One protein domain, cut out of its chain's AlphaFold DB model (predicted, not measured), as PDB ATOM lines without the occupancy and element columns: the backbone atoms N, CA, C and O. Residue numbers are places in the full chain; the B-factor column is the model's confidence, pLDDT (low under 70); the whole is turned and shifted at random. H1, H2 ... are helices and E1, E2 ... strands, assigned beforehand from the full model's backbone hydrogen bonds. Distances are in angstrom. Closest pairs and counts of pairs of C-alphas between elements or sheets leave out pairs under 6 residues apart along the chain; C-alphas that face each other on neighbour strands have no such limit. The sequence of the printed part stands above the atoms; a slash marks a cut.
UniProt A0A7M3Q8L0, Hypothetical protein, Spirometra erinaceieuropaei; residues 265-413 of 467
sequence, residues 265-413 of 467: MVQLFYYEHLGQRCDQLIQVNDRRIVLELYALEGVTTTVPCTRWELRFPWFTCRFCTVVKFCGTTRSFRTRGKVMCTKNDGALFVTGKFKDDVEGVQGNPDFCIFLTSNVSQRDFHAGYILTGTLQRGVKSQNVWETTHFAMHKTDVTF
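Overview. This is residues 265 to 413 of the 467 residues of the protein "Hypothetical protein" of Spirometra erinaceieuropaei (UniProt A0A7M3Q8L0). The domain is a closed barrel of eight antiparallel strands, with E1 to E8 following one another round the ring and E8 closing it against E1. H2 packs at one end of the barrel, with H1 farther out beyond that end and the short H4 near its rim; the short H3 sits at the opposite end. The printed part has 149 residues, in the order H1 H2 E1 E2 E3 E4 E5 H3 E6 H4 E7 E8, and its class is mixed, helices and strands. It is compact, with a radius of gyration of the C-alphas of 15.0 A, and spans 44 by 32 by 30 A.

Arrangement. E1, residues 288 to 295, E2, 307 to 311, E3, 319 to 326, E4, 330 to 340, and E5, 347 to 352, form a meander, each strand the antiparallel neighbour of the one before and each consecutive pair a hairpin. N 291 and O 308 are 2.8 A apart, N 309 and O 323 2.9 A, N 322 and O 334 2.8 A, and N 337 and O 350 2.8 A, each within hydrogen-bond range. E4 bends by 57 degrees at residue 337; it pairs with E3 over residues 330 to 337 and with E5 over 337 to 340. E6, residues 365 to 371, is antiparallel to E5, with N 368 and O 349 2.8 A apart, and to E7, residues 386 to 393, with N 390 and O 367 2.8 A apart. E7 and E8, residues 398 to 406, form a hairpin, with N 389 and O 403 2.8 A apart. E8 bends by 55 degrees at residue 403 and is antiparallel to E1, with N 404 and O 294 2.8 A apart. H2, residues 278 to 284, is on the barrel, outside it and over none of its strands, at a height over the sheet of 8.3 A; the C-alphas of Cys 278 and Leu 347, the closest of H2 and E5, are 5.9 A apart. H3, residues 357 to 360, is on the barrel, outside it, only just over E6 with 3 C-alphas, at a height of 9.5 A. H1, residues 265 to 273, is not on the barrel; it is close to H2 but not clearly touching, the closest C-alphas, of His 273 and Leu 281, being 7.6 A apart. H4, residues 376 to 379, is not on the barrel. In H1 every O i to N i+4 pair is within hydrogen-bond range, in H2 2 of 3; H3 and H4 are too short for such a pair.

Along the chain. H1 begins at C-alpha 265, (-14.001, -14.143, -23.916), and is 12.3 A long from first to last C-alpha; H2 is 9.7 A. E4 is 29.7 A, E7 23.3 A, E8 23.2 A, E3 22.5 A and E1 22.1 A. E8 ends at C-alpha 406, (-10.357, -9.499, -42.436).

Size, cuts and confidence. The two C-alphas farthest apart, of Met 265 and Gln 396, are 45.5 A apart. The printed part has no cut, and the link from E1 to E2, 11 residues, is long. The mean pLDDT of the printed part is 81.1; 30 residues are under 70, among them 265 to 276, 298 to 305 and 410 to 413.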
ATOM      1  N   MET A 265     -14.838 -13.049 -23.394       47.72
ATOM      2  CA  MET A 265     -14.001 -14.143 -23.916       47.72
ATOM      3  C   MET A 265     -13.336 -13.832 -25.269       47.72
ATOM      4  O   MET A 265     -12.192 -14.219 -25.486       47.72
ATOM      5  N   VAL A 266     -14.014 -13.114 -26.172       51.84
ATOM      6  CA  VAL A 266     -13.438 -12.664 -27.456       51.84
ATOM      7  C   VAL A 266     -12.368 -11.602 -27.199       51.84
ATOM      8  O   VAL A 266     -11.291 -11.635 -27.790       51.84
ATOM      9  N   GLN A 267     -12.651 -10.695 -26.259       55.16
ATOM     10  CA  GLN A 267     -11.733  -9.648 -25.821       55.16
ATOM     11  C   GLN A 267     -10.466 -10.240 -25.165       55.16
ATOM     12  O   GLN A 267      -9.357  -9.791 -25.445       55.16
ATOM     13  N   LEU A 268     -10.617 -11.284 -24.339       55.44
ATOM     14  CA  LEU A 268      -9.526 -12.032 -23.705       55.44
ATOM     15  C   LEU A 268      -8.685 -12.806 -24.732       55.44
ATOM     16  O   LEU A 268      -7.465 -12.674 -24.728       55.44
ATOM     17  N   PHE A 269      -9.321 -13.556 -25.639       59.00
ATOM     18  CA  PHE A 269      -8.631 -14.311 -26.694       59.00
ATOM     19  C   PHE A 269      -7.783 -13.401 -27.596       59.00
ATOM     20  O   PHE A 269      -6.657 -13.741 -27.954       59.00
ATOM     21  N   TYR A 270      -8.290 -12.209 -27.916       60.50
ATOM     22  CA  TYR A 270      -7.527 -11.203 -28.647       60.50
ATOM     23  C   TYR A 270      -6.258 -10.772 -27.902       60.50
ATOM     24  O   TYR A 270      -5.186 -10.788 -28.496       60.50
ATOM     25  N   TYR A 271      -6.336 -10.435 -26.608       61.38
ATOM     26  CA  TYR A 271      -5.138 -10.064 -25.840       61.38
ATOM     27  C   TYR A 271      -4.176 -11.236 -25.611       61.38
ATOM     28  O   TYR A 271      -2.973 -11.010 -25.516       61.38
ATOM     29  N   GLU A 272      -4.676 -12.475 -25.575       62.81
ATOM     30  CA  GLU A 272      -3.836 -13.675 -25.530       62.81
ATOM     31  C   GLU A 272      -3.012 -13.839 -26.822       62.81
ATOM     32  O   GLU A 272      -1.830 -14.182 -26.752       62.81
ATOM     33  N   HIS A 273      -3.598 -13.554 -27.994       60.62
ATOM     34  CA  HIS A 273      -2.984 -13.817 -29.303       60.62
ATOM     35  C   HIS A 273      -2.530 -12.582 -30.113       60.62
ATOM     36  O   HIS A 273      -1.987 -12.746 -31.210       60.62
ATOM     37  N   LEU A 274      -2.687 -11.358 -29.596       64.31
ATOM     38  CA  LEU A 274      -2.232 -10.118 -30.240       64.31
ATOM     39  C   LEU A 274      -0.735 -10.193 -30.570       64.31
ATOM     40  O   LEU A 274       0.094 -10.423 -29.691       64.31
ATOM     41  N   GLY A 275      -0.376  -9.987 -31.838       62.06
ATOM     42  CA  GLY A 275       1.020 -10.047 -32.283       62.06
ATOM     43  C   GLY A 275       1.691 -11.427 -32.180       62.06
ATOM     44  O   GLY A 275       2.863 -11.548 -32.540       62.06
ATOM     45  N   GLN A 276       0.986 -12.487 -31.754       68.69
ATOM     46  CA  GLN A 276       1.492 -13.856 -31.899       68.69
ATOM     47  C   GLN A 276       1.678 -14.197 -33.380       68.69
ATOM     48  O   GLN A 276       1.028 -13.629 -34.264       68.69
ATOM     49  N   ARG A 277       2.557 -15.157 -33.681       72.12
ATOM     50  CA  ARG A 277       2.809 -15.535 -35.071       72.12
ATOM     51  C   ARG A 277       1.568 -16.179 -35.681       72.12
ATOM     52  O   ARG A 277       0.946 -17.063 -35.092       72.12
ATOM     53  N   CYS A 278       1.246 -15.810 -36.916       73.25
ATOM     54  CA  CYS A 278       0.079 -16.356 -37.603       73.25
ATOM     55  C   CYS A 278       0.153 -17.882 -37.845       73.25
ATOM     56  O   CYS A 278      -0.878 -18.504 -38.085       73.25
ATOM     57  N   ASP A 279       1.331 -18.519 -37.760       70.75
ATOM     58  CA  ASP A 279       1.464 -19.986 -37.807       70.75
ATOM     59  C   ASP A 279       1.013 -20.697 -36.515       70.75
ATOM     60  O   ASP A 279       0.688 -21.887 -36.561       70.75
ATOM     61  N   GLN A 280       0.920 -19.974 -35.396       72.00
ATOM     62  CA  GLN A 280       0.264 -20.421 -34.166       72.00
ATOM     63  C   GLN A 280      -1.260 -20.280 -34.312       72.00
ATOM     64  O   GLN A 280      -1.980 -21.260 -34.135       72.00
ATOM     65  N   LEU A 281      -1.749 -19.122 -34.774       71.56
ATOM     66  CA  LEU A 281      -3.182 -18.880 -35.023       71.56
ATOM     67  C   LEU A 281      -3.802 -19.851 -36.049       71.56
ATOM     68  O   LEU A 281      -4.928 -20.302 -35.855       71.56
ATOM     69  N   ILE A 282      -3.059 -20.267 -37.083       75.50
ATOM     70  CA  ILE A 282      -3.493 -21.329 -38.016       75.50
ATOM     71  C   ILE A 282      -3.808 -22.648 -37.287       75.50
ATOM     72  O   ILE A 282      -4.678 -23.393 -37.727       75.50
ATOM     73  N   GLN A 283      -3.111 -22.972 -36.195       70.12
ATOM     74  CA  GLN A 283      -3.350 -24.207 -35.439       70.12
ATOM     75  C   GLN A 283      -4.537 -24.079 -34.479       70.12
ATOM     76  O   GLN A 283      -5.208 -25.074 -34.231       70.12
ATOM     77  N   VAL A 284      -4.791 -22.868 -33.979       65.56
ATOM     78  CA  VAL A 284      -5.892 -22.548 -33.058       65.56
ATOM     79  C   VAL A 284      -7.238 -22.475 -33.791       65.56
ATOM     80  O   VAL A 284      -8.235 -22.974 -33.281       65.56
ATOM     81  N   ASN A 285      -7.265 -21.944 -35.016       68.75
ATOM     82  CA  ASN A 285      -8.479 -21.816 -35.835       68.75
ATOM     83  C   ASN A 285      -8.730 -23.066 -36.716       68.75
ATOM     84  O   ASN A 285      -8.951 -22.938 -37.919       68.75
ATOM     85  N   ASP A 286      -8.587 -24.281 -36.170       74.12
ATOM     86  CA  ASP A 286      -8.811 -25.577 -36.858       74.12
ATOM     87  C   ASP A 286      -8.190 -25.707 -38.266       74.12
ATOM     88  O   ASP A 286      -8.705 -26.393 -39.154       74.12
ATOM     89  N   ARG A 287      -7.053 -25.036 -38.502       82.62
ATOM     90  CA  ARG A 287      -6.368 -24.984 -39.807       82.62
ATOM     91  C   ARG A 287      -7.243 -24.433 -40.939       82.62
ATOM     92  O   ARG A 287      -7.024 -24.742 -42.116       82.62
ATOM     93  N   ARG A 288      -8.186 -23.556 -40.592       88.50
ATOM     94  CA  ARG A 288      -9.142 -22.910 -41.488       88.50
ATOM     95  C   ARG A 288      -9.235 -21.413 -41.184       88.50
ATOM     96  O   ARG A 288      -9.731 -21.010 -40.142       88.50
ATOM     97  N   ILE A 289      -8.827 -20.573 -42.134       90.38
ATOM     98  CA  ILE A 289      -9.008 -19.114 -42.043       90.38
ATOM     99  C   ILE A 289     -10.035 -18.685 -43.092       90.38
ATOM    100  O   ILE A 289      -9.849 -18.919 -44.286       90.38
ATOM    101  N   VAL A 290     -11.129 -18.068 -42.645       91.50
ATOM    102  CA  VAL A 290     -12.182 -17.505 -43.504       91.50
ATOM    103  C   VAL A 290     -11.980 -15.998 -43.588       91.50
ATOM    104  O   VAL A 290     -12.034 -15.320 -42.568       91.50
ATOM    105  N   LEU A 291     -11.765 -15.484 -44.795       92.75
ATOM    106  CA  LEU A 291     -11.531 -14.068 -45.043       92.75
ATOM    107  C   LEU A 291     -12.798 -13.398 -45.560       92.75
ATOM    108  O   LEU A 291     -13.322 -13.783 -46.610       92.75
ATOM    109  N   GLU A 292     -13.245 -12.381 -44.835       91.12
ATOM    110  CA  GLU A 292     -14.211 -11.386 -45.288       91.12
ATOM    111  C   GLU A 292     -13.437 -10.307 -46.060       91.12
ATOM    112  O   GLU A 292     -12.415  -9.800 -45.583       91.12
ATOM    113  N   LEU A 293     -13.873 -10.017 -47.287       91.00
ATOM    114  CA  LEU A 293     -13.196  -9.096 -48.198       91.00
ATOM    115  C   LEU A 293     -14.018  -7.833 -48.437       91.00
ATOM    116  O   LEU A 293     -15.151  -7.898 -48.918       91.00
ATOM    117  N   TYR A 294     -13.386  -6.687 -48.196       88.69
ATOM    118  CA  TYR A 294     -13.955  -5.358 -48.408       88.69
ATOM    119  C   TYR A 294     -13.203  -4.675 -49.549       88.69
ATOM    120  O   TYR A 294     -12.006  -4.421 -49.425       88.69
ATOM    121  N   ALA A 295     -13.874  -4.437 -50.677       85.38
ATOM    122  CA  ALA A 295     -13.259  -3.811 -51.848       85.38
ATOM    123  C   ALA A 295     -12.811  -2.373 -51.540       85.38
ATOM    124  O   ALA A 295     -13.486  -1.659 -50.799       85.38
ATOM    125  N   LEU A 296     -11.679  -1.953 -52.111       81.19
ATOM    126  CA  LEU A 296     -11.238  -0.559 -52.039       81.19
ATOM    127  C   LEU A 296     -12.051   0.309 -53.014       81.19
ATOM    128  O   LEU A 296     -12.520  -0.164 -54.053       81.19
ATOM    129  N   GLU A 297     -12.202   1.592 -52.688       71.06
ATOM    130  CA  GLU A 297     -12.886   2.554 -53.554       71.06
ATOM    131  C   GLU A 297     -12.217   2.620 -54.939       71.06
ATOM    132  O   GLU A 297     -10.994   2.640 -55.063       71.06
ATOM    133  N   GLY A 298     -13.037   2.604 -55.996       63.03
ATOM    134  CA  GLY A 298     -12.586   2.529 -57.392       63.03
ATOM    135  C   GLY A 298     -12.444   1.111 -57.973       63.03
ATOM    136  O   GLY A 298     -12.379   0.975 -59.193       63.03
ATOM    137  N   VAL A 299     -12.457   0.046 -57.160       62.59
ATOM    138  CA  VAL A 299     -12.298  -1.341 -57.647       62.59
ATOM    139  C   VAL A 299     -13.639  -1.929 -58.120       62.59
ATOM    140  O   VAL A 299     -14.434  -2.448 -57.335       62.59
ATOM    141  N   THR A 300     -13.896  -1.887 -59.429       52.88
ATOM    142  CA  THR A 300     -15.157  -2.337 -60.051       52.88
ATOM    143  C   THR A 300     -15.242  -3.862 -60.242       52.88
ATOM    144  O   THR A 300     -15.165  -4.388 -61.354       52.88
ATOM    145  N   THR A 301     -15.455  -4.616 -59.158       56.47
ATOM    146  CA  THR A 301     -15.753  -6.058 -59.262       56.47
ATOM    147  C   THR A 301     -17.168  -6.308 -59.803       56.47
ATOM    148  O   THR A 301     -18.164  -5.876 -59.232       56.47
ATOM    149  N   THR A 302     -17.285  -7.058 -60.905       54.06
ATOM    150  CA  THR A 302     -18.583  -7.377 -61.541       54.06
ATOM    151  C   THR A 302     -19.387  -8.464 -60.819       54.06
ATOM    152  O   THR A 302     -20.524  -8.741 -61.194       54.06
ATOM    153  N   VAL A 303     -18.798  -9.123 -59.817       58.28
ATOM    154  CA  VAL A 303     -19.444 -10.134 -58.968       58.28
ATOM    155  C   VAL A 303     -18.947  -9.935 -57.533       58.28
ATOM    156  O   VAL A 303     -17.730  -9.875 -57.343       58.28
ATOM    157  N   PRO A 304     -19.826  -9.890 -56.513       63.66
ATOM    158  CA  PRO A 304     -19.404  -9.804 -55.119       63.66
ATOM    159  C   PRO A 304     -18.735 -11.118 -54.681       63.66
ATOM    160  O   PRO A 304     -19.393 -12.089 -54.303       63.66
ATOM    161  N   CYS A 305     -17.404 -11.149 -54.738       69.31
ATOM    162  CA  CYS A 305     -16.573 -12.247 -54.239       69.31
ATOM    163  C   CYS A 305     -16.089 -11.958 -52.803       69.31
ATOM    164  O   CYS A 305     -14.895 -12.012 -52.511       69.31
ATOM    165  N   THR A 306     -17.030 -11.620 -51.914       80.06
ATOM    166  CA  THR A 306     -16.798 -11.087 -50.553       80.06
ATOM    167  C   THR A 306     -16.203 -12.084 -49.556       80.06
ATOM    168  O   THR A 306     -15.861 -11.694 -48.442       80.06
ATOM    169  N   ARG A 307     -16.077 -13.367 -49.920       90.12
ATOM    170  CA  ARG A 307     -15.582 -14.426 -49.031       90.12
ATOM    171  C   ARG A 307     -14.518 -15.275 -49.711       90.12
ATOM    172  O   ARG A 307     -14.762 -15.876 -50.760       90.12
ATOM    173  N   TRP A 308     -13.349 -15.375 -49.088       93.12
ATOM    174  CA  TRP A 308     -12.308 -16.342 -49.447       93.12
ATOM    175  C   TRP A 308     -12.047 -17.282 -48.264       93.12
ATOM    176  O   TRP A 308     -12.367 -16.973 -47.118       93.12
ATOM    177  N   GLU A 309     -11.470 -18.454 -48.519       93.12
ATOM    178  CA  GLU A 309     -11.145 -19.425 -47.472       93.12
ATOM    179  C   GLU A 309      -9.779 -20.079 -47.712       93.12
ATOM    180  O   GLU A 309      -9.478 -20.544 -48.813       93.12
ATOM    181  N   LEU A 310      -8.968 -20.140 -46.656       93.94
ATOM    182  CA  LEU A 310      -7.651 -20.763 -46.609       93.94
ATOM    183  C   LEU A 310      -7.739 -22.052 -45.780       93.94
ATOM    184  O   LEU A 310      -7.941 -22.000 -44.567       93.94
ATOM    185  N   ARG A 311      -7.571 -23.212 -46.424       93.06
ATOM    186  CA  ARG A 311      -7.546 -24.534 -45.767       93.06
ATOM    187  C   ARG A 311      -6.113 -25.057 -45.710       93.06
ATOM    188  O   ARG A 311      -5.517 -25.329 -46.757       93.06
ATOM    189  N   PHE A 312      -5.552 -25.200 -44.515       91.00
ATOM    190  CA  PHE A 312      -4.175 -25.647 -44.297       91.00
ATOM    191  C   PHE A 312      -4.151 -27.157 -43.983       91.00
ATOM    192  O   PHE A 312      -4.928 -27.619 -43.150       91.00
ATOM    193  N   PRO A 313      -3.288 -27.971 -44.619       87.81
ATOM    194  CA  PRO A 313      -3.174 -29.386 -44.274       87.81
ATOM    195  C   PRO A 313      -2.705 -29.607 -42.828       87.81
ATOM    196  O   PRO A 313      -1.899 -28.843 -42.289       87.81
ATOM    197  N   TRP A 314      -3.138 -30.707 -42.206       82.44
ATOM    198  CA  TRP A 314      -2.744 -31.047 -40.831       82.44
ATOM    199  C   TRP A 314      -1.227 -31.250 -40.660       82.44
ATOM    200  O   TRP A 314      -0.679 -30.973 -39.598       82.44
ATOM    201  N   PHE A 315      -0.533 -31.648 -41.729       81.25
ATOM    202  CA  PHE A 315       0.910 -31.900 -41.743       81.25
ATOM    203  C   PHE A 315       1.771 -30.698 -42.180       81.25
ATOM    204  O   PHE A 315       2.998 -30.787 -42.136       81.25
ATOM    205  N   THR A 316       1.201 -29.574 -42.649       82.69
ATOM    206  CA  THR A 316       2.026 -28.415 -43.045       82.69
ATOM    207  C   THR A 316       1.288 -27.079 -43.084       82.69
ATOM    208  O   THR A 316       0.203 -26.971 -43.642       82.69
ATOM    209  N   CYS A 317       1.953 -26.026 -42.603       81.81
ATOM    210  CA  CYS A 317       1.525 -24.635 -42.780       81.81
ATOM    211  C   CYS A 317       2.226 -23.934 -43.965       81.81
ATOM    212  O   CYS A 317       2.002 -22.753 -44.183       81.81
ATOM    213  N   ARG A 318       3.081 -24.626 -44.747       87.62
ATOM    214  CA  ARG A 318       3.834 -24.034 -45.887       87.62
ATOM    215  C   ARG A 318       3.023 -23.908 -47.183       87.62
ATOM    216  O   ARG A 318       3.451 -23.245 -48.127       87.62
ATOM    217  N   PHE A 319       1.859 -24.549 -47.243       91.38
ATOM    218  CA  PHE A 319       0.912 -24.470 -48.351       91.38
ATOM    219  C   PHE A 319      -0.512 -24.513 -47.801       91.38
ATOM    220  O   PHE A 319      -0.755 -25.143 -46.775       91.38
ATOM    221  N   CYS A 320      -1.452 -23.909 -48.517       94.12
ATOM    222  CA  CYS A 320      -2.882 -24.039 -48.253       94.12
ATOM    223  C   CYS A 320      -3.651 -24.261 -49.561       94.12
ATOM    224  O   CYS A 320      -3.154 -23.983 -50.656       94.12
ATOM    225  N   THR A 321      -4.877 -24.756 -49.446       95.06
ATOM    226  CA  THR A 321      -5.877 -24.655 -50.509       95.06
ATOM    227  C   THR A 321      -6.606 -23.330 -50.331       95.06
ATOM    228  O   THR A 321      -7.181 -23.098 -49.269       95.06
ATOM    229  N   VAL A 322      -6.587 -22.477 -51.353       95.19
ATOM    230  CA  VAL A 322      -7.316 -21.204 -51.376       95.19
ATOM    231  C   VAL A 322      -8.590 -21.394 -52.187       95.19
ATOM    232  O   VAL A 322      -8.536 -21.875 -53.322       95.19
ATOM    233  N   VAL A 323      -9.730 -21.032 -51.602       93.38
ATOM    234  CA  VAL A 323     -11.049 -21.065 -52.240       93.38
ATOM    235  C   VAL A 323     -11.587 -19.639 -52.330       93.38
ATOM    236  O   VAL A 323     -11.757 -18.983 -51.307       93.38
ATOM    237  N   LYS A 324     -11.855 -19.165 -53.549       90.56
ATOM    238  CA  LYS A 324     -12.529 -17.890 -53.836       90.56
ATOM    239  C   LYS A 324     -14.004 -18.185 -54.100       90.56
ATOM    240  O   LYS A 324     -14.302 -18.891 -55.065       90.56
ATOM    241  N   PHE A 325     -14.912 -17.684 -53.265       88.62
ATOM    242  CA  PHE A 325     -16.358 -17.776 -53.496       88.62
ATOM    243  C   PHE A 325     -16.841 -16.521 -54.231       88.62
ATOM    244  O   PHE A 325     -16.387 -15.422 -53.922       88.62
ATOM    245  N   CYS A 326     -17.742 -16.676 -55.202       82.75
ATOM    246  CA  CYS A 326     -18.293 -15.579 -55.997       82.75
ATOM    247  C   CYS A 326     -19.786 -15.829 -56.252       82.75
ATOM    248  O   CYS A 326     -20.151 -16.675 -57.072       82.75
ATOM    249  N   GLY A 327     -20.650 -15.102 -55.540       74.19
ATOM    250  CA  GLY A 327     -22.074 -15.436 -55.458       74.19
ATOM    251  C   GLY A 327     -22.333 -16.756 -54.711       74.19
ATOM    252  O   GLY A 327     -21.487 -17.240 -53.961       74.19
ATOM    253  N   THR A 328     -23.519 -17.336 -54.907       69.00
ATOM    254  CA  THR A 328     -24.006 -18.500 -54.141       69.00
ATOM    255  C   THR A 328     -23.518 -19.857 -54.651       69.00
ATOM    256  O   THR A 328     -23.432 -20.797 -53.865       69.00
ATOM    257  N   THR A 329     -23.203 -19.990 -55.944       71.69
ATOM    258  CA  THR A 329     -22.947 -21.297 -56.588       71.69
ATOM    259  C   THR A 329     -21.553 -21.454 -57.194       71.69
ATOM    260  O   THR A 329     -21.076 -22.580 -57.335       71.69
ATOM    261  N   ARG A 330     -20.865 -20.360 -57.555       82.25
ATOM    262  CA  ARG A 330     -19.550 -20.419 -58.210       82.25
ATOM    263  C   ARG A 330     -18.429 -20.252 -57.187       82.25
ATOM    264  O   ARG A 330     -18.367 -19.265 -56.458       82.25
ATOM    265  N   SER A 331     -17.494 -21.198 -57.180       87.62
ATOM    266  CA  SER A 331     -16.234 -21.066 -56.449       87.62
ATOM    267  C   SER A 331     -15.053 -21.522 -57.298       87.62
ATOM    268  O   SER A 331     -15.185 -22.392 -58.157       87.62
ATOM    269  N   PHE A 332     -13.893 -20.920 -57.054       89.50
ATOM    270  CA  PHE A 332     -12.621 -21.287 -57.669       89.50
ATOM    271  C   PHE A 332     -11.687 -21.830 -56.594       89.50
ATOM    272  O   PHE A 332     -11.655 -21.308 -55.480       89.50
ATOM    273  N   ARG A 333     -10.890 -22.850 -56.922       92.88
ATOM    274  CA  ARG A 333      -9.941 -23.475 -55.994       92.88
ATOM    275  C   ARG A 333      -8.539 -23.497 -56.589       92.88
ATOM    276  O   ARG A 333      -8.363 -23.885 -57.737       92.88
ATOM    277  N   THR A 334      -7.542 -23.138 -55.789       94.81
ATOM    278  CA  THR A 334      -6.126 -23.189 -56.176       94.81
ATOM    279  C   THR A 334      -5.231 -23.512 -54.976       94.81
ATOM    280  O   THR A 334      -5.693 -23.550 -53.834       94.81
ATOM    281  N   ARG A 335      -3.943 -23.768 -55.217       94.00
ATOM    282  CA  ARG A 335      -2.951 -24.045 -54.169       94.00
ATOM    283  C   ARG A 335      -2.111 -22.798 -53.897       94.00
ATOM    284  O   ARG A 335      -1.327 -22.380 -54.746       94.00
ATOM    285  N   GLY A 336      -2.241 -22.242 -52.698       94.38
ATOM    286  CA  GLY A 336      -1.396 -21.158 -52.211       94.38
ATOM    287  C   GLY A 336      -0.075 -21.683 -51.641       94.38
ATOM    288  O   GLY A 336      -0.057 -22.667 -50.895       94.38
ATOM    289  N   LYS A 337       1.036 -21.010 -51.954       94.06
ATOM    290  CA  LYS A 337       2.281 -21.081 -51.178       94.06
ATOM    291  C   LYS A 337       2.182 -20.087 -50.026       94.06
ATOM    292  O   LYS A 337       1.901 -18.911 -50.249       94.06
ATOM    293  N   VAL A 338       2.468 -20.564 -48.822       93.25
ATOM    294  CA  VAL A 338       2.399 -19.791 -47.582       93.25
ATOM    295  C   VAL A 338       3.811 -19.448 -47.110       93.25
ATOM    296  O   VAL A 338       4.727 -20.267 -47.223       93.25
ATOM    297  N   MET A 339       3.999 -18.235 -46.597       89.56
ATOM    298  CA  MET A 339       5.247 -17.766 -45.995       89.56
ATOM    299  C   MET A 339       4.913 -16.952 -44.741       89.56
ATOM    300  O   MET A 339       4.235 -15.934 -44.840       89.56
ATOM    301  N   CYS A 340       5.384 -17.395 -43.576       83.75
ATOM    302  CA  CYS A 340       5.224 -16.671 -42.315       83.75
ATOM    303  C   CYS A 340       6.541 -15.974 -41.958       83.75
ATOM    304  O   CYS A 340       7.613 -16.581 -42.060       83.75
ATOM    305  N   THR A 341       6.470 -14.712 -41.546       80.12
ATOM    306  CA  THR A 341       7.631 -13.957 -41.053       80.12
ATOM    307  C   THR A 341       7.916 -14.329 -39.598       80.12
ATOM    308  O   THR A 341       7.003 -14.464 -38.786       80.12
ATOM    309  N   LYS A 342       9.193 -14.541 -39.251       67.25
ATOM    310  CA  LYS A 342       9.576 -14.946 -37.885       67.25
ATOM    311  C   LYS A 342       9.442 -13.816 -36.860       67.25
ATOM    312  O   LYS A 342       9.283 -14.124 -35.679       67.25
ATOM    313  N   ASN A 343       9.540 -12.565 -37.300       62.12
ATOM    314  CA  ASN A 343       9.682 -11.406 -36.422       62.12
ATOM    315  C   ASN A 343       8.356 -10.644 -36.322       62.12
ATOM    316  O   ASN A 343       7.845 -10.450 -35.229       62.12
ATOM    317  N   ASP A 344       7.759 -10.314 -37.467       64.56
ATOM    318  CA  ASP A 344       6.604  -9.407 -37.567       64.56
ATOM    319  C   ASP A 344       5.248 -10.130 -37.444       64.56
ATOM    320  O   ASP A 344       4.194  -9.548 -37.690       64.56
ATOM    321  N   GLY A 345       5.267 -11.438 -37.151       71.38
ATOM    322  CA  GLY A 345       4.095 -12.314 -37.015       71.38
ATOM    323  C   GLY A 345       3.301 -12.583 -38.303       71.38
ATOM    324  O   GLY A 345       2.517 -13.536 -38.343       71.38
ATOM    325  N   ALA A 346       3.516 -11.787 -39.352       84.56
ATOM    326  CA  ALA A 346       2.704 -11.720 -40.559       84.56
ATOM    327  C   ALA A 346       2.754 -12.971 -41.453       84.56
ATOM    328  O   ALA A 346       3.776 -13.659 -41.576       84.56
ATOM    329  N   LEU A 347       1.633 -13.192 -42.138       90.44
ATOM    330  CA  LEU A 347       1.304 -14.316 -43.006       90.44
ATOM    331  C   LEU A 347       1.106 -13.835 -44.446       90.44
ATOM    332  O   LEU A 347       0.196 -13.062 -44.734       90.44
ATOM    333  N   PHE A 348       1.916 -14.356 -45.365       92.19
ATOM    334  CA  PHE A 348       1.768 -14.135 -46.801       92.19
ATOM    335  C   PHE A 348       1.278 -15.410 -47.486       92.19
ATOM    336  O   PHE A 348       1.927 -16.457 -47.395       92.19
ATOM    337  N   VAL A 349       0.173 -15.330 -48.229       94.94
ATOM    338  CA  VAL A 349      -0.327 -16.424 -49.076       94.94
ATOM    339  C   VAL A 349      -0.316 -15.982 -50.533       94.94
ATOM    340  O   VAL A 349      -1.041 -15.075 -50.926       94.94
ATOM    341  N   THR A 350       0.499 -16.644 -51.350       94.50
ATOM    342  CA  THR A 350       0.648 -16.331 -52.780       94.50
ATOM    343  C   THR A 350       0.198 -17.495 -53.646       94.50
ATOM    344  O   THR A 350       0.504 -18.650 -53.348       94.50
ATOM    345  N   GLY A 351      -0.500 -17.214 -54.740       94.56
ATOM    346  CA  GLY A 351      -0.988 -18.245 -55.653       94.56
ATOM    347  C   GLY A 351      -1.454 -17.666 -56.981       94.56
ATOM    348  O   GLY A 351      -1.183 -16.507 -57.289       94.56
ATOM    349  N   LYS A 352      -2.144 -18.491 -57.774       93.44
ATOM    350  CA  LYS A 352      -2.718 -18.091 -59.062       93.44
ATOM    351  C   LYS A 352      -4.146 -18.604 -59.216       93.44
ATOM    352  O   LYS A 352      -4.391 -19.784 -58.959       93.44
ATOM    353  N   PHE A 353      -5.036 -17.757 -59.715       92.44
ATOM    354  CA  PHE A 353      -6.295 -18.148 -60.348       92.44
ATOM    355  C   PHE A 353      -6.195 -17.759 -61.827       92.44
ATOM    356  O   PHE A 353      -5.765 -16.652 -62.131       92.44
ATOM    357  N   LYS A 354      -6.495 -18.681 -62.749       88.00
ATOM    358  CA  LYS A 354      -6.458 -18.410 -64.201       88.00
ATOM    359  C   LYS A 354      -7.853 -18.248 -64.793       88.00
ATOM    360  O   LYS A 354      -8.045 -17.479 -65.722       88.00
ATOM    361  N   ASP A 355      -8.792 -19.006 -64.244       85.88
ATOM    362  CA  ASP A 355     -10.116 -19.273 -64.811       85.88
ATOM    363  C   ASP A 355     -11.199 -18.351 -64.215       85.88
ATOM    364  O   ASP A 355     -12.387 -18.467 -64.529       85.88
ATOM    365  N   ASP A 356     -10.785 -17.446 -63.319       85.62
ATOM    366  CA  ASP A 356     -11.602 -16.390 -62.733       85.62
ATOM    367  C   ASP A 356     -11.503 -15.086 -63.541       85.62
ATOM    368  O   ASP A 356     -10.626 -14.933 -64.387       85.62
ATOM    369  N   VAL A 357     -12.422 -14.146 -63.295       83.88
ATOM    370  CA  VAL A 357     -12.591 -12.938 -64.128       83.88
ATOM    371  C   VAL A 357     -11.291 -12.131 -64.234       83.88
ATOM    372  O   VAL A 357     -10.856 -11.821 -65.340       83.88
ATOM    373  N   GLU A 358     -10.629 -11.883 -63.104       83.31
ATOM    374  CA  GLU A 358      -9.351 -11.161 -63.041       83.31
ATOM    375  C   GLU A 358      -8.210 -11.936 -63.732       83.31
ATOM    376  O   GLU A 358      -7.372 -11.341 -64.407       83.31
ATOM    377  N   GLY A 359      -8.182 -13.270 -63.607       83.56
ATOM    378  CA  GLY A 359      -7.197 -14.126 -64.273       83.56
ATOM    379  C   GLY A 359      -7.329 -14.124 -65.796       83.56
ATOM    380  O   GLY A 359      -6.316 -14.035 -66.493       83.56
ATOM    381  N   VAL A 360      -8.564 -14.134 -66.310       85.25
ATOM    382  CA  VAL A 360      -8.874 -14.008 -67.746       85.25
ATOM    383  C   VAL A 360      -8.583 -12.592 -68.264       85.25
ATOM    384  O   VAL A 360      -8.132 -12.440 -69.395       85.25
ATOM    385  N   GLN A 361      -8.758 -11.564 -67.429       84.75
ATOM    386  CA  GLN A 361      -8.364 -10.175 -67.715       84.75
ATOM    387  C   GLN A 361      -6.841  -9.938 -67.683       84.75
ATOM    388  O   GLN A 361      -6.394  -8.830 -67.970       84.75
ATOM    389  N   GLY A 362      -6.034 -10.959 -67.371       86.06
ATOM    390  CA  GLY A 362      -4.572 -10.884 -67.410       86.06
ATOM    391  C   GLY A 362      -3.887 -10.696 -66.055       86.06
ATOM    392  O   GLY A 362      -2.661 -10.683 -66.029       86.06
ATOM    393  N   ASN A 363      -4.630 -10.658 -64.942       87.25
ATOM    394  CA  ASN A 363      -4.121 -10.525 -63.567       87.25
ATOM    395  C   ASN A 363      -4.249 -11.841 -62.754       87.25
ATOM    396  O   ASN A 363      -4.961 -11.889 -61.744       87.25
ATOM    397  N   PRO A 364      -3.592 -12.953 -63.154       91.12
ATOM    398  CA  PRO A 364      -3.824 -14.262 -62.553       91.12
ATOM    399  C   PRO A 364      -3.147 -14.469 -61.196       91.12
ATOM    400  O   PRO A 364      -3.593 -15.333 -60.441       91.12
ATOM    401  N   ASP A 365      -2.084 -13.733 -60.853       93.81
ATOM    402  CA  ASP A 365      -1.432 -13.865 -59.545       93.81
ATOM    403  C   ASP A 365      -2.253 -13.194 -58.437       93.81
ATOM    404  O   ASP A 365      -2.961 -12.210 -58.660       93.81
ATOM    405  N   PHE A 366      -2.142 -13.720 -57.219       94.25
ATOM    406  CA  PHE A 366      -2.597 -13.035 -56.012       94.25
ATOM    407  C   PHE A 366      -1.560 -13.116 -54.893       94.25
ATOM    408  O   PHE A 366      -0.776 -14.071 -54.804       94.25
ATOM    409  N   CYS A 367      -1.600 -12.116 -54.018       93.88
ATOM    410  CA  CYS A 367      -0.884 -12.075 -52.753       93.88
ATOM    411  C   CYS A 367      -1.863 -11.621 -51.666       93.88
ATOM    412  O   CYS A 367      -2.406 -10.524 -51.743       93.88
ATOM    413  N   ILE A 368      -2.110 -12.470 -50.674       94.94
ATOM    414  CA  ILE A 368      -2.802 -12.099 -49.441       94.94
ATOM    415  C   ILE A 368      -1.731 -11.813 -48.393       94.94
ATOM    416  O   ILE A 368      -0.892 -12.678 -48.136       94.94
ATOM    417  N   PHE A 369      -1.791 -10.637 -47.779       93.31
ATOM    418  CA  PHE A 369      -1.079 -10.289 -46.554       93.31
ATOM    419  C   PHE A 369      -2.074 -10.296 -45.390       93.31
ATOM    420  O   PHE A 369      -3.162  -9.739 -45.514       93.31
ATOM    421  N   LEU A 370      -1.700 -10.918 -44.272       92.12
ATOM    422  CA  LEU A 370      -2.458 -10.930 -43.020       92.12
ATOM    423  C   LEU A 370      -1.512 -10.731 -41.834       92.12
ATOM    424  O   LEU A 370      -0.392 -11.249 -41.833       92.12
ATOM    425  N   THR A 371      -1.980 -10.033 -40.807       89.12
ATOM    426  CA  THR A 371      -1.263  -9.814 -39.549       89.12
ATOM    427  C   THR A 371      -2.188  -9.957 -38.340       89.12
ATOM    428  O   THR A 371      -3.387  -9.695 -38.422       89.12
ATOM    429  N   SER A 372      -1.606 -10.386 -37.221       84.25
ATOM    430  CA  SER A 372      -2.197 -10.423 -35.878       84.25
ATOM    431  C   SER A 372      -1.974  -9.121 -35.098       84.25
ATOM    432  O   SER A 372      -2.454  -8.988 -33.976       84.25
ATOM    433  N   ASN A 373      -1.248  -8.152 -35.669       82.31
ATOM    434  CA  ASN A 373      -1.146  -6.790 -35.146       82.31
ATOM    435  C   ASN A 373      -2.301  -5.944 -35.711       82.31
ATOM    436  O   ASN A 373      -2.150  -5.227 -36.699       82.31
ATOM    437  N   VAL A 374      -3.479  -6.129 -35.123       84.00
ATOM    438  CA  VAL A 374      -4.760  -5.574 -35.580       84.00
ATOM    439  C   VAL A 374      -5.002  -4.187 -34.966       84.00
ATOM    440  O   VAL A 374      -4.606  -3.925 -33.830       84.00
ATOM    441  N   SER A 375      -5.657  -3.272 -35.696       81.31
ATOM    442  CA  SER A 375      -5.973  -1.948 -35.144       81.31
ATOM    443  C   SER A 375      -7.073  -2.034 -34.083       81.31
ATOM    444  O   SER A 375      -7.976  -2.869 -34.164       81.31
ATOM    445  N   GLN A 376      -7.064  -1.118 -33.110       76.75
ATOM    446  CA  GLN A 376      -8.085  -1.099 -32.057       76.75
ATOM    447  C   GLN A 376      -9.516  -0.944 -32.615       76.75
ATOM    448  O   GLN A 376     -10.456  -1.480 -32.033       76.75
ATOM    449  N   ARG A 377      -9.693  -0.277 -33.766       80.69
ATOM    450  CA  ARG A 377     -10.997  -0.161 -34.441       80.69
ATOM    451  C   ARG A 377     -11.466  -1.508 -34.993       80.69
ATOM    452  O   ARG A 377     -12.616  -1.876 -34.788       80.69
ATOM    453  N   ASP A 378     -10.583  -2.236 -35.668       83.62
ATOM    454  CA  ASP A 378     -10.915  -3.527 -36.281       83.62
ATOM    455  C   ASP A 378     -11.155  -4.599 -35.207       83.62
ATOM    456  O   ASP A 378     -12.070  -5.416 -35.316       83.62
ATOM    457  N   PHE A 379     -10.398  -4.534 -34.110       75.06
ATOM    458  CA  PHE A 379     -10.651  -5.325 -32.912       75.06
ATOM    459  C   PHE A 379     -12.039  -5.046 -32.317       75.06
ATOM    460  O   PHE A 379     -12.787  -5.984 -32.045       75.06
ATOM    461  N   HIS A 380     -12.434  -3.774 -32.195       74.69
ATOM    462  CA  HIS A 380     -13.785  -3.392 -31.762       74.69
ATOM    463  C   HIS A 380     -14.893  -3.789 -32.769       74.69
ATOM    464  O   HIS A 380     -16.070  -3.672 -32.441       74.69
ATOM    465  N   ALA A 381     -14.548  -4.303 -33.959       76.94
ATOM    466  CA  ALA A 381     -15.466  -4.938 -34.915       76.94
ATOM    467  C   ALA A 381     -15.386  -6.489 -34.921       76.94
ATOM    468  O   ALA A 381     -16.066  -7.152 -35.717       76.94
ATOM    469  N   GLY A 382     -14.577  -7.075 -34.030       77.19
ATOM    470  CA  GLY A 382     -14.431  -8.519 -33.822       77.19
ATOM    471  C   GLY A 382     -13.354  -9.207 -34.669       77.19
ATOM    472  O   GLY A 382     -13.349 -10.436 -34.739       77.19
ATOM    473  N   TYR A 383     -12.461  -8.460 -35.329       84.56
ATOM    474  CA  TYR A 383     -11.402  -9.043 -36.159       84.56
ATOM    475  C   TYR A 383     -10.155  -9.430 -35.350       84.56
ATOM    476  O   TYR A 383      -9.721  -8.708 -34.454       84.56
ATOM    477  N   ILE A 384      -9.571 -10.579 -35.700       80.56
ATOM    478  CA  ILE A 384      -8.395 -11.193 -35.054       80.56
ATOM    479  C   ILE A 384      -7.208 -11.309 -36.029       80.56
ATOM    480  O   ILE A 384      -6.057 -11.313 -35.599       80.56
ATOM    481  N   LEU A 385      -7.467 -11.333 -37.342       87.94
ATOM    482  CA  LEU A 385      -6.463 -11.021 -38.367       87.94
ATOM    483  C   LEU A 385      -7.005  -9.936 -39.297       87.94
ATOM    484  O   LEU A 385      -8.183  -9.963 -39.663       87.94
ATOM    485  N   THR A 386      -6.129  -9.035 -39.730       91.75
ATOM    486  CA  THR A 386      -6.420  -8.012 -40.746       91.75
ATOM    487  C   THR A 386      -5.292  -7.926 -41.768       91.75
ATOM    488  O   THR A 386      -4.198  -8.452 -41.553       91.75
ATOM    489  N   GLY A 387      -5.548  -7.299 -42.914       92.62
ATOM    490  CA  GLY A 387      -4.563  -7.162 -43.981       92.62
ATOM    491  C   GLY A 387      -5.191  -6.861 -45.337       92.62
ATOM    492  O   GLY A 387      -6.221  -6.192 -45.422       92.62
ATOM    493  N   THR A 388      -4.557  -7.320 -46.415       93.62
ATOM    494  CA  THR A 388      -4.879  -6.911 -47.792       93.62
ATOM    495  C   THR A 388      -4.781  -8.059 -48.797       93.62
ATOM    496  O   THR A 388      -3.947  -8.958 -48.682       93.62
ATOM    497  N   LEU A 389      -5.628  -8.002 -49.828       93.06
ATOM    498  CA  LEU A 389      -5.577  -8.848 -51.017       93.06
ATOM    499  C   LEU A 389      -5.100  -8.029 -52.221       93.06
ATOM    500  O   LEU A 389      -5.795  -7.133 -52.712       93.06
ATOM    501  N   GLN A 390      -3.944  -8.412 -52.750       92.38
ATOM    502  CA  GLN A 390      -3.388  -7.910 -53.998       92.38
ATOM    503  C   GLN A 390      -3.605  -8.894 -55.151       92.38
ATOM    504  O   GLN A 390      -3.519 -10.114 -54.970       92.38
ATOM    505  N   ARG A 391      -3.839  -8.359 -56.351       90.75
ATOM    506  CA  ARG A 391      -3.915  -9.090 -57.630       90.75
ATOM    507  C   ARG A 391      -2.921  -8.493 -58.623       90.75
ATOM    508  O   ARG A 391      -2.431  -7.392 -58.398       90.75
ATOM    509  N   GLY A 392      -2.572  -9.227 -59.680       89.38
ATOM    510  CA  GLY A 392      -1.652  -8.714 -60.700       89.38
ATOM    511  C   GLY A 392      -0.864  -9.786 -61.449       89.38
ATOM    512  O   GLY A 392      -1.332 -10.913 -61.646       89.38
ATOM    513  N   VAL A 393       0.362  -9.426 -61.843       89.25
ATOM    514  CA  VAL A 393       1.262 -10.235 -62.678       89.25
ATOM    515  C   VAL A 393       2.641 -10.327 -62.028       89.25
ATOM    516  O   VAL A 393       3.498  -9.450 -62.170       89.25
ATOM    517  N   LYS A 394       2.913 -11.455 -61.361       85.81
ATOM    518  CA  LYS A 394       4.144 -11.646 -60.576       85.81
ATOM    519  C   LYS A 394       5.430 -11.579 -61.406       85.81
ATOM    520  O   LYS A 394       6.474 -11.215 -60.878       85.81
ATOM    521  N   SER A 395       5.374 -11.923 -62.693       83.81
ATOM    522  CA  SER A 395       6.522 -11.850 -63.610       83.81
ATOM    523  C   SER A 395       6.848 -10.435 -64.096       83.81
ATOM    524  O   SER A 395       7.953 -10.220 -64.579       83.81
ATOM    525  N   GLN A 396       5.915  -9.487 -63.971       86.44
ATOM    526  CA  GLN A 396       6.120  -8.064 -64.278       86.44
ATOM    527  C   GLN A 396       6.294  -7.219 -63.003       86.44
ATOM    528  O   GLN A 396       6.578  -6.031 -63.087       86.44
ATOM    529  N   ASN A 397       6.126  -7.836 -61.826       83.81
ATOM    530  CA  ASN A 397       6.055  -7.186 -60.514       83.81
ATOM    531  C   ASN A 397       4.964  -6.099 -60.396       83.81
ATOM    532  O   ASN A 397       5.057  -5.216 -59.547       83.81
ATOM    533  N   VAL A 398       3.921  -6.190 -61.226       86.19
ATOM    534  CA  VAL A 398       2.726  -5.341 -61.146       86.19
ATOM    535  C   VAL A 398       1.760  -5.973 -60.148       86.19
ATOM    536  O   VAL A 398       1.383  -7.138 -60.307       86.19
ATOM    537  N   TRP A 399       1.384  -5.207 -59.124       86.19
ATOM    538  CA  TRP A 399       0.486  -5.617 -58.047       86.19
ATOM    539  C   TRP A 399      -0.442  -4.464 -57.671       86.19
ATOM    540  O   TRP A 399       0.022  -3.364 -57.384       86.19
ATOM    541  N   GLU A 400      -1.739  -4.740 -57.613       88.31
ATOM    542  CA  GLU A 400      -2.784  -3.786 -57.250       88.31
ATOM    543  C   GLU A 400      -3.513  -4.296 -56.003       88.31
ATOM    544  O   GLU A 400      -3.937  -5.455 -55.954       88.31
ATOM    545  N   THR A 401      -3.652  -3.454 -54.976       88.50
ATOM    546  CA  THR A 401      -4.436  -3.780 -53.775       88.50
ATOM    547  C   THR A 401      -5.918  -3.637 -54.098       88.50
ATOM    548  O   THR A 401      -6.389  -2.540 -54.367       88.50
ATOM    549  N   THR A 402      -6.651  -4.749 -54.071       87.50
ATOM    550  CA  THR A 402      -8.056  -4.807 -54.520       87.50
ATOM    551  C   THR A 402      -9.054  -4.796 -53.365       87.50
ATOM    552  O   THR A 402     -10.116  -4.190 -53.474       87.50
ATOM    553  N   HIS A 403      -8.718  -5.463 -52.258       91.00
ATOM    554  CA  HIS A 403      -9.582  -5.590 -51.084       91.00
ATOM    555  C   HIS A 403      -8.758  -5.534 -49.790       91.00
ATOM    556  O   HIS A 403      -7.619  -6.011 -49.755       91.00
ATOM    557  N   PHE A 404      -9.356  -5.044 -48.707       91.75
ATOM    558  CA  PHE A 404      -8.944  -5.396 -47.349       91.75
ATOM    559  C   PHE A 404      -9.410  -6.820 -47.032       91.75
ATOM    560  O   PHE A 404     -10.472  -7.242 -47.493       91.75
ATOM    561  N   ALA A 405      -8.612  -7.563 -46.268       93.00
ATOM    562  CA  ALA A 405      -8.862  -8.957 -45.919       93.00
ATOM    563  C   ALA A 405      -8.898  -9.126 -44.398       93.00
ATOM    564  O   ALA A 405      -7.889  -8.917 -43.725       93.00
ATOM    565  N   MET A 406     -10.060  -9.505 -43.869       91.75
ATOM    566  CA  MET A 406     -10.357  -9.499 -42.436       91.75
ATOM    567  C   MET A 406     -10.820 -10.889 -41.982       91.75
ATOM    568  O   MET A 406     -11.475 -11.601 -42.741       91.75
ATOM    569  N   HIS A 407     -10.493 -11.299 -40.755       90.12
ATOM    570  CA  HIS A 407     -10.887 -12.600 -40.203       90.12
ATOM    571  C   HIS A 407     -11.449 -12.467 -38.788       90.12
ATOM    572  O   HIS A 407     -10.783 -11.914 -37.908       90.12
ATOM    573  N   LYS A 408     -12.637 -13.034 -38.562       85.44
ATOM    574  CA  LYS A 408     -13.211 -13.287 -37.233       85.44
ATOM    575  C   LYS A 408     -13.069 -14.776 -36.903       85.44
ATOM    576  O   LYS A 408     -13.299 -15.613 -37.777       85.44
ATOM    577  N   THR A 409     -12.707 -15.102 -35.664       71.19
ATOM    578  CA  THR A 409     -12.737 -16.481 -35.147       71.19
ATOM    579  C   THR A 409     -14.043 -16.706 -34.394       71.19
ATOM    580  O   THR A 409     -14.396 -15.906 -33.527       71.19
ATOM    581  N   ASP A 410     -14.725 -17.821 -34.655       61.44
ATOM    582  CA  ASP A 410     -15.903 -18.243 -33.894       61.44
ATOM    583  C   ASP A 410     -15.479 -18.752 -32.503       61.44
ATOM    584  O   ASP A 410     -15.222 -19.939 -32.296       61.44
ATOM    585  N   VAL A 411     -15.372 -17.844 -31.524       53.50
ATOM    586  CA  VAL A 411     -14.826 -18.137 -30.177       53.50
ATOM    587  C   VAL A 411     -15.627 -19.210 -29.417       53.50
ATOM    588  O   VAL A 411     -15.085 -19.897 -28.553       53.50
ATOM    589  N   THR A 412     -16.880 -19.451 -29.807       50.53
ATOM    590  CA  THR A 412     -17.703 -20.590 -29.367       50.53
ATOM    591  C   THR A 412     -17.012 -21.942 -29.586       50.53
ATOM    592  O   THR A 412     -17.124 -22.835 -28.749       50.53
ATOM    593  N   PHE A 413     -16.257 -22.094 -30.681       46.34
ATOM    594  CA  PHE A 413     -15.552 -23.333 -31.017       46.34
ATOM    595  C   PHE A 413     -14.295 -23.538 -30.154       46.34
ATOM    596  O   PHE A 413     -13.951 -24.661 -29.792       46.34
TER     597      PHE A 413